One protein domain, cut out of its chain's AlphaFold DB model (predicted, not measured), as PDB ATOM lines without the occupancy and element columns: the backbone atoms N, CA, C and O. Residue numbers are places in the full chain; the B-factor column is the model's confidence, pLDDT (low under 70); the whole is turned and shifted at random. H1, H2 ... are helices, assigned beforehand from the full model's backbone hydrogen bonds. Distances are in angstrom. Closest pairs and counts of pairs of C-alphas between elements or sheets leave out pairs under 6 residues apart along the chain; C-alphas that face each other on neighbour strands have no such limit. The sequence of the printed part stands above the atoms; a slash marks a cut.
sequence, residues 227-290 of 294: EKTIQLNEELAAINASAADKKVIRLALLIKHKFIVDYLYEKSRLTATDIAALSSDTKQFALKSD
ATOM      1  N   GLU A 227     -38.607   4.321  -2.301       85.06
ATOM      2  CA  GLU A 227     -39.221   5.652  -2.213       85.06
ATOM      3  C   GLU A 227     -38.908   6.507  -3.444       85.06
ATOM      4  O   GLU A 227     -39.793   7.181  -3.969       85.06
ATOM      5  N   LYS A 228     -37.670   6.457  -3.954       83.44
ATOM      6  CA  LYS A 228     -37.297   7.187  -5.176       83.44
ATOM      7  C   LYS A 228     -37.976   6.616  -6.416       83.44
ATOM      8  O   LYS A 228     -38.336   7.370  -7.320       83.44
ATOM      9  N   THR A 229     -38.164   5.300  -6.455       85.06
ATOM     10  CA  THR A 229     -38.882   4.630  -7.547       85.06
ATOM     11  C   THR A 229     -40.360   5.010  -7.541       85.06
ATOM     12  O   THR A 229     -40.910   5.357  -8.587       85.06
ATOM     13  N   ILE A 230     -40.989   5.006  -6.362       85.88
ATOM     14  CA  ILE A 230     -42.371   5.457  -6.168       85.88
ATOM     15  C   ILE A 230     -42.501   6.916  -6.608       85.88
ATOM     16  O   ILE A 230     -43.336   7.208  -7.458       85.88
ATOM     17  N   GLN A 231     -41.609   7.798  -6.146       84.12
ATOM     18  CA  GLN A 231     -41.622   9.212  -6.523       84.12
ATOM     19  C   GLN A 231     -41.535   9.411  -8.046       84.12
ATOM     20  O   GLN A 231     -42.295  10.194  -8.610       84.12
ATOM     21  N   LEU A 232     -40.625   8.709  -8.733       86.44
ATOM     22  CA  LEU A 232     -40.507   8.793 -10.193       86.44
ATOM     23  C   LEU A 232     -41.802   8.355 -10.893       86.44
ATOM     24  O   LEU A 232     -42.233   8.989 -11.858       86.44
ATOM     25  N   ASN A 233     -42.413   7.269 -10.419       85.75
ATOM     26  CA  ASN A 233     -43.639   6.731 -10.999       85.75
ATOM     27  C   ASN A 233     -44.847   7.639 -10.732       85.75
ATOM     28  O   ASN A 233     -45.667   7.814 -11.629       85.75
ATOM     29  N   GLU A 234     -44.935   8.255  -9.555       85.38
ATOM     30  CA  GLU A 234     -45.951   9.258  -9.222       85.38
ATOM     31  C   GLU A 234     -45.804  10.518 -10.085       85.38
ATOM     32  O   GLU A 234     -46.787  10.972 -10.675       85.38
ATOM     33  N   GLU A 235     -44.577  11.039 -10.236       83.50
ATOM     34  CA  GLU A 235     -44.278  12.171 -11.126       83.50
ATOM     35  C   GLU A 235     -44.716  11.855 -12.566       83.50
ATOM     36  O   GLU A 235     -45.364  12.676 -13.212       83.50
ATOM     37  N   LEU A 236     -44.437  10.644 -13.060       84.00
ATOM     38  CA  LEU A 236     -44.828  10.218 -14.406       84.00
ATOM     39  C   LEU A 236     -46.344   9.979 -14.549       84.00
ATOM     40  O   LEU A 236     -46.914  10.257 -15.609       84.00
ATOM     41  N   ALA A 237     -47.003   9.460 -13.511       84.69
ATOM     42  CA  ALA A 237     -48.441   9.192 -13.507       84.69
ATOM     43  C   ALA A 237     -49.269  10.483 -13.493       84.69
ATOM     44  O   ALA A 237     -50.297  10.549 -14.169       84.69
ATOM     45  N   ALA A 238     -48.791  11.517 -12.796       80.56
ATOM     46  CA  ALA A 238     -49.431  12.830 -12.731       80.56
ATOM     47  C   ALA A 238     -49.445  13.577 -14.079       80.56
ATOM     48  O   ALA A 238     -50.178  14.549 -14.250       80.56
ATOM     49  N   ILE A 239     -48.645  13.136 -15.053       80.25
ATOM     50  CA  ILE A 239     -48.533  13.782 -16.358       80.25
ATOM     51  C   ILE A 239     -49.642  13.281 -17.287       80.25
ATOM     52  O   ILE A 239     -49.658  12.125 -17.722       80.25
ATOM     53  N   ASN A 240     -50.550  14.187 -17.656       80.50
ATOM     54  CA  ASN A 240     -51.556  13.940 -18.684       80.50
ATOM     55  C   ASN A 240     -50.957  14.164 -20.087       80.50
ATOM     56  O   ASN A 240     -50.985  15.270 -20.629       80.50
ATOM     57  N   ALA A 241     -50.351  13.118 -20.650       77.50
ATOM     58  CA  ALA A 241     -49.746  13.123 -21.982       77.50
ATOM     59  C   ALA A 241     -49.945  11.773 -22.690       77.50
ATOM     60  O   ALA A 241     -50.254  10.764 -22.046       77.50
ATOM     61  N   SER A 242     -49.744  11.750 -24.012       80.88
ATOM     62  CA  SER A 242     -49.819  10.518 -24.804       80.88
ATOM     63  C   SER A 242     -48.776   9.489 -24.346       80.88
ATOM     64  O   SER A 242     -47.762   9.836 -23.739       80.88
ATOM     65  N   ALA A 243     -48.986   8.208 -24.661       83.00
ATOM     66  CA  ALA A 243     -48.024   7.157 -24.320       83.00
ATOM     67  C   ALA A 243     -46.629   7.414 -24.929       83.00
ATOM     68  O   ALA A 243     -45.618   7.153 -24.278       83.00
ATOM     69  N   ALA A 244     -46.572   7.968 -26.144       80.19
ATOM     70  CA  ALA A 244     -45.322   8.332 -26.807       80.19
ATOM     71  C   ALA A 244     -44.624   9.503 -26.094       80.19
ATOM     72  O   ALA A 244     -43.435   9.415 -25.784       80.19
ATOM     73  N   ASP A 245     -45.369  10.556 -25.739       78.06
ATOM     74  CA  ASP A 245     -44.818  11.689 -24.986       78.06
ATOM     75  C   ASP A 245     -44.319  11.253 -23.599       78.06
ATOM     76  O   ASP A 245     -43.250  11.680 -23.160       78.06
ATOM     77  N   LYS A 246     -45.041  10.347 -22.926       83.56
ATOM     78  CA  LYS A 246     -44.645   9.803 -21.619       83.56
ATOM     79  C   LYS A 246     -43.292   9.092 -21.656       83.56
ATOM     80  O   LYS A 246     -42.539   9.231 -20.696       83.56
ATOM     81  N   LYS A 247     -42.938   8.394 -22.744       83.44
ATOM     82  CA  LYS A 247     -41.600   7.783 -22.896       83.44
ATOM     83  C   LYS A 247     -40.498   8.841 -22.850       83.44
ATOM     84  O   LYS A 247     -39.510   8.691 -22.143       83.44
ATOM     85  N   VAL A 248     -40.689   9.941 -23.568       80.31
ATOM     86  CA  VAL A 248     -39.701  11.021 -23.662       80.31
ATOM     87  C   VAL A 248     -39.621  11.832 -22.366       80.31
ATOM     88  O   VAL A 248     -38.535  12.191 -21.912       80.31
ATOM     89  N   ILE A 249     -40.759  12.068 -21.719       81.69
ATOM     90  CA  ILE A 249     -40.814  12.730 -20.414       81.69
ATOM     91  C   ILE A 249     -40.155  11.867 -19.334       81.69
ATOM     92  O   ILE A 249     -39.433  12.386 -18.484       81.69
ATOM     93  N   ARG A 250     -40.323  10.544 -19.390       86.00
ATOM     94  CA  ARG A 250     -39.615   9.620 -18.502       86.00
ATOM     95  C   ARG A 250     -38.098   9.754 -18.640       86.00
ATOM     96  O   ARG A 250     -37.426   9.866 -17.619       86.00
ATOM     97  N   LEU A 251     -37.562   9.864 -19.858       80.81
ATOM     98  CA  LEU A 251     -36.132  10.133 -20.071       80.81
ATOM     99  C   LEU A 251     -35.675  11.443 -19.407       80.81
ATOM    100  O   LEU A 251     -34.629  11.473 -18.759       80.81
ATOM    101  N   ALA A 252     -36.476  12.507 -19.511       76.75
ATOM    102  CA  ALA A 252     -36.213  13.777 -18.831       76.75
ATOM    103  C   ALA A 252     -36.185  13.628 -17.296       76.75
ATOM    104  O   ALA A 252     -35.305  14.185 -16.632       76.75
ATOM    105  N   LEU A 253     -37.107  12.845 -16.730       82.19
ATOM    106  CA  LEU A 253     -37.139  12.559 -15.294       82.19
ATOM    107  C   LEU A 253     -35.943  11.699 -14.847       82.19
ATOM    108  O   LEU A 253     -35.359  11.973 -13.800       82.19
ATOM    109  N   LEU A 254     -35.519  10.713 -15.643       81.06
ATOM    110  CA  LEU A 254     -34.328   9.909 -15.346       81.06
ATOM    111  C   LEU A 254     -33.062  10.778 -15.293       81.06
ATOM    112  O   LEU A 254     -32.273  10.650 -14.357       81.06
ATOM    113  N   ILE A 255     -32.902  11.733 -16.219       75.69
ATOM    114  CA  ILE A 255     -31.803  12.715 -16.176       75.69
ATOM    115  C   ILE A 255     -31.887  13.579 -14.909       75.69
ATOM    116  O   ILE A 255     -30.885  13.721 -14.204       75.69
ATOM    117  N   LYS A 256     -33.071  14.129 -14.591       74.44
ATOM    118  CA  LYS A 256     -33.305  14.954 -13.386       74.44
ATOM    119  C   LYS A 256     -32.838  14.235 -12.120       74.44
ATOM    120  O   LYS A 256     -32.146  14.826 -11.291       74.44
ATOM    121  N   HIS A 257     -33.214  12.968 -11.978       75.56
ATOM    122  CA  HIS A 257     -32.897  12.155 -10.802       75.56
ATOM    123  C   HIS A 257     -31.510  11.491 -10.869       75.56
ATOM    124  O   HIS A 257     -31.134  10.770  -9.945       75.56
ATOM    125  N   LYS A 258     -30.719  11.785 -11.913       74.56
ATOM    126  CA  LYS A 258     -29.372  11.241 -12.168       74.56
ATOM    127  C   LYS A 258     -29.336   9.717 -12.353       74.56
ATOM    128  O   LYS A 258     -28.309   9.087 -12.108       74.56
ATOM    129  N   PHE A 259     -30.425   9.127 -12.840       78.88
ATOM    130  CA  PHE A 259     -30.510   7.721 -13.241       78.88
ATOM    131  C   PHE A 259     -29.970   7.541 -14.667       78.88
ATOM    132  O   PHE A 259     -30.699   7.231 -15.609       78.88
ATOM    133  N   ILE A 260     -28.673   7.813 -14.845       76.62
ATOM    134  CA  ILE A 260     -28.038   7.885 -16.173       76.62
ATOM    135  C   ILE A 260     -28.047   6.528 -16.886       76.62
ATOM    136  O   ILE A 260     -28.228   6.477 -18.101       76.62
ATOM    137  N   VAL A 261     -27.898   5.432 -16.142       76.69
ATOM    138  CA  VAL A 261     -27.893   4.075 -16.704       76.69
ATOM    139  C   VAL A 261     -29.262   3.711 -17.284       76.69
ATOM    140  O   VAL A 261     -29.346   3.309 -18.444       76.69
ATOM    141  N   ASP A 262     -30.333   3.926 -16.515       78.94
ATOM    142  CA  ASP A 262     -31.707   3.706 -16.982       78.94
ATOM    143  C   ASP A 262     -32.036   4.600 -18.176       78.94
ATOM    144  O   ASP A 262     -32.637   4.152 -19.149       78.94
ATOM    145  N   TYR A 263     -31.594   5.861 -18.128       80.50
ATOM    146  CA  TYR A 263     -31.772   6.805 -19.221       80.50
ATOM    147  C   TYR A 263     -31.154   6.291 -20.528       80.50
ATOM    148  O   TYR A 263     -31.819   6.309 -21.561       80.50
ATOM    149  N   LEU A 264     -29.905   5.814 -20.502       75.31
ATOM    150  CA  LEU A 264     -29.230   5.295 -21.696       75.31
ATOM    151  C   LEU A 264     -29.921   4.041 -22.237       75.31
ATOM    152  O   LEU A 264     -30.122   3.922 -23.450       75.31
ATOM    153  N   TYR A 265     -30.316   3.134 -21.343       79.06
ATOM    154  CA  TYR A 265     -31.048   1.930 -21.717       79.06
ATOM    155  C   TYR A 265     -32.385   2.277 -22.385       79.06
ATOM    156  O   TYR A 265     -32.640   1.844 -23.511       79.06
ATOM    157  N   GLU A 266     -33.212   3.111 -21.752       80.06
ATOM    158  CA  GLU A 266     -34.518   3.504 -22.289       80.06
ATOM    159  C   GLU A 266     -34.394   4.330 -23.577       80.06
ATOM    160  O   GLU A 266     -35.145   4.096 -24.527       80.06
ATOM    161  N   LYS A 267     -33.406   5.231 -23.660       78.44
ATOM    162  CA  LYS A 267     -33.114   6.018 -24.866       78.44
ATOM    163  C   LYS A 267     -32.822   5.114 -26.062       78.44
ATOM    164  O   LYS A 267     -33.352   5.348 -27.144       78.44
ATOM    165  N   SER A 268     -32.017   4.065 -25.872       73.81
ATOM    166  CA  SER A 268     -31.653   3.133 -26.953       73.81
ATOM    167  C   SER A 268     -32.835   2.335 -27.513       73.81
ATOM    168  O   SER A 268     -32.753   1.801 -28.614       73.81
ATOM    169  N   ARG A 269     -33.942   2.259 -26.764       78.75
ATOM    170  CA  ARG A 269     -35.156   1.532 -27.151       78.75
ATOM    171  C   ARG A 269     -36.218   2.423 -27.790       78.75
ATOM    172  O   ARG A 269     -37.277   1.913 -28.156       78.75
ATOM    173  N   LEU A 270     -35.967   3.727 -27.920       75.81
ATOM    174  CA  LEU A 270     -36.854   4.608 -28.670       75.81
ATOM    175  C   LEU A 270     -36.833   4.229 -30.152       75.81
ATOM    176  O   LEU A 270     -35.788   4.239 -30.798       75.81
ATOM    177  N   THR A 271     -38.004   3.915 -30.697       74.88
ATOM    178  CA  THR A 271     -38.153   3.551 -32.112       74.88
ATOM    179  C   THR A 271     -38.516   4.761 -32.970       74.88
ATOM    180  O   THR A 271     -39.079   5.738 -32.483       74.88
ATOM    181  N   ALA A 272     -38.282   4.686 -34.284       71.88
ATOM    182  CA  ALA A 272     -38.747   5.715 -35.220       71.88
ATOM    183  C   ALA A 272     -40.270   5.948 -35.138       71.88
ATOM    184  O   ALA A 272     -40.733   7.078 -35.287       71.88
ATOM    185  N   THR A 273     -41.042   4.899 -34.840       77.44
ATOM    186  CA  THR A 273     -42.493   4.978 -34.624       77.44
ATOM    187  C   THR A 273     -42.837   5.768 -33.366       77.44
ATOM    188  O   THR A 273     -43.715   6.628 -33.412       77.44
ATOM    189  N   ASP A 274     -42.113   5.540 -32.266       75.12
ATOM    190  CA  ASP A 274     -42.283   6.322 -31.037       75.12
ATOM    191  C   ASP A 274     -42.029   7.808 -31.295       75.12
ATOM    192  O   ASP A 274     -42.783   8.653 -30.825       75.12
ATOM    193  N   ILE A 275     -41.009   8.110 -32.103       70.94
ATOM    194  CA  ILE A 275     -40.616   9.472 -32.488       70.94
ATOM    195  C   ILE A 275     -41.663  10.127 -33.394       70.94
ATOM    196  O   ILE A 275     -41.946  11.322 -33.276       70.94
ATOM    197  N   ALA A 276     -42.228   9.363 -34.327       72.00
ATOM    198  CA  ALA A 276     -43.267   9.845 -35.228       72.00
ATOM    199  C   ALA A 276     -44.573  10.156 -34.482       72.00
ATOM    200  O   ALA A 276     -45.255  11.110 -34.854       72.00
ATOM    201  N   ALA A 277     -44.875   9.391 -33.430       77.62
ATOM    202  CA  ALA A 277     -46.064   9.536 -32.593       77.62
ATOM    203  C   ALA A 277     -45.956  10.643 -31.528       77.62
ATOM    204  O   ALA A 277     -46.929  10.900 -30.818       77.62
ATOM    205  N   LEU A 278     -44.797  11.297 -31.398       75.56
ATOM    206  CA  LEU A 278     -44.638  12.434 -30.495       75.56
ATOM    207  C   LEU A 278     -45.496  13.607 -30.952       75.56
ATOM    208  O   LEU A 278     -45.540  13.941 -32.141       75.56
ATOM    209  N   SER A 279     -46.093  14.302 -29.985       71.81
ATOM    210  CA  SER A 279     -46.632  15.634 -30.250       71.81
ATOM    211  C   SER A 279     -45.529  16.525 -30.838       71.81
ATOM    212  O   SER A 279     -44.347  16.368 -30.512       71.81
ATOM    213  N   SER A 280     -45.898  17.469 -31.713       66.56
ATOM    214  CA  SER A 280     -44.956  18.411 -32.358       66.56
ATOM    215  C   SER A 280     -43.973  19.028 -31.350       66.56
ATOM    216  O   SER A 280     -42.781  19.195 -31.599       66.56
ATOM    217  N   ASP A 281     -44.498  19.272 -30.163       62.88
ATOM    218  CA  ASP A 281     -43.851  19.829 -28.997       62.88
ATOM    219  C   ASP A 281     -42.785  18.935 -28.366       62.88
ATOM    220  O   ASP A 281     -41.641  19.359 -28.181       62.88
ATOM    221  N   THR A 282     -43.124  17.683 -28.073       65.75
ATOM    222  CA  THR A 282     -42.165  16.709 -27.540       65.75
ATOM    223  C   THR A 282     -41.142  16.301 -28.598       65.75
ATOM    224  O   THR A 282     -39.985  16.009 -28.288       65.75
ATOM    225  N   LYS A 283     -41.532  16.343 -29.876       65.94
ATOM    226  CA  LYS A 283     -40.640  16.078 -31.005       65.94
ATOM    227  C   LYS A 283     -39.527  17.122 -31.095       65.94
ATOM    228  O   LYS A 283     -38.370  16.747 -31.268       65.94
ATOM    229  N   GLN A 284     -39.839  18.409 -30.906       62.00
ATOM    230  CA  GLN A 284     -38.818  19.464 -30.833       62.00
ATOM    231  C   GLN A 284     -37.868  19.282 -29.645       62.00
ATOM    232  O   GLN A 284     -36.661  19.452 -29.821       62.00
ATOM    233  N   PHE A 285     -38.387  18.900 -28.470       60.34
ATOM    234  CA  PHE A 285     -37.562  18.573 -27.301       60.34
ATOM    235  C   PHE A 285     -36.562  17.471 -27.638       60.34
ATOM    236  O   PHE A 285     -35.356  17.644 -27.468       60.34
ATOM    237  N   ALA A 286     -37.049  16.356 -28.172       60.09
ATOM    238  CA  ALA A 286     -36.201  15.210 -28.422       60.09
ATOM    239  C   ALA A 286     -35.172  15.484 -29.544       60.09
ATOM    240  O   ALA A 286     -34.031  15.033 -29.466       60.09
ATOM    241  N   LEU A 287     -35.524  16.309 -30.541       61.06
ATOM    242  CA  LEU A 287     -34.610  16.748 -31.607       61.06
ATOM    243  C   LEU A 287     -33.480  17.658 -31.119       61.06
ATOM    244  O   LEU A 287     -32.382  17.590 -31.669       61.06
ATOM    245  N   LYS A 288     -33.721  18.494 -30.104       54.81
ATOM    246  CA  LYS A 288     -32.737  19.478 -29.619       54.81
ATOM    247  C   LYS A 288     -31.863  18.990 -28.463       54.81
ATOM    248  O   LYS A 288     -30.717  19.407 -28.367       54.81
ATOM    249  N   SER A 289     -32.367  18.097 -27.617       50.47
ATOM    250  CA  SER A 289     -31.708  17.620 -26.384       50.47
ATOM    251  C   SER A 289     -30.592  16.581 -26.602       50.47
ATOM    252  O   SER A 289     -30.225  15.858 -25.679       50.47
ATOM    253  N   ASP A 290     -30.070  16.442 -27.827       51.50
ATOM    254  CA  ASP A 290     -29.190  15.334 -28.240       51.50
ATOM    255  C   ASP A 290     -29.762  13.931 -27.903       51.50
ATOM    256  O   ASP A 290     -29.058  12.916 -27.972       51.50
TER     257      ASP A 290
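This is residues 227 to 290 of the 294 residues of an uncharacterized protein of Chryseolinea flava (UniProt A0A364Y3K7). One helix, H2, runs through the middle, and the other helices are set round it: H1 folds back along one side of it, H3 folds back along another, and H5 crosses its first part on the side away from H1. The short H4 sits near the first residues of H2 and near H5. The printed part has 64 residues with five named helices, H1 to H5 in that order along the chain, and no named strand, and its class is all helix. It is compact, with a radius of gyration of the C-alphas of 11.5 A, and spans 33 by 25 by 17 A.

H1, residues 227 to 237, touches H2, residues 243 to 256, and the closest C-alphas are those of Leu 236 and Arg 250, 6.7 A apart. The two form a helical hairpin, running opposite ways at a tilt of 36 degrees, only just steep. H2 is the hub, touching three other helices. With residues 251 to 255 alone it touches H3, residues 260 to 268, where the closest C-alphas are those of Leu 251 and Tyr 263, 5.6 A apart. H2 and H3 are also a helical hairpin, at a shallow tilt of 27 degrees, opposite ways. H4, residues 272 to 276, is close to H2 but not clearly touching, with the C-alphas of Ala 244 and Asp 274 closest at 5.6 A. H5, residues 280 to 288, only just touches H2, with 3 pairs of C-alphas within 8 A, and H2 touches it with residues 245 to 248 alone. The closest C-alphas there are those of Asp 245 and Thr 282, 6.2 A apart, and the helices run the same way at a steep tilt of 40 degrees. H4 and H5 are close but not clearly touching, the C-alphas of Ile 275 and Lys 283 being closest at 6.8 A. H1 is apart from H3, H4 and H5, and H3 is apart from H4 and H5. The helix packing is mostly crossed, but only just: of 3 touching pairs, 1 is at a shallow tilt. In H1, H3, H4 and H5 every O i to N i+4 pair is within hydrogen-bond range; in H2 it is 9 of 10.

H1, from Glu 227 to Ala 237, begins with C-alpha 227 at (-39.221, 5.652, -2.213) and is 15.0 A long from first to last C-alpha. H2, Ala 243 to Lys 256, is the longest helix at 19.9 A and ends with C-alpha 256 at (-33.305, 14.954, -13.386). H3, Ile 260 to Ser 268, measures 12.3 A, H4, Ala 272 to Ala 276, 6.1 A, and H5, Ser 280 to Lys 288, 12.6 A, ending with C-alpha 288 at (-32.737, 19.478, -29.619).

The two C-alphas farthest apart are those of Glu 227 and Ala 276, at 33.5 A. The printed part has no cut, and its four links, H1 to H2, H2 to H3, H3 to H4 and H4 to H5, are tight. The mean pLDDT of the printed part is 76.1, and residues 280 to 290, which include H5, are under 70.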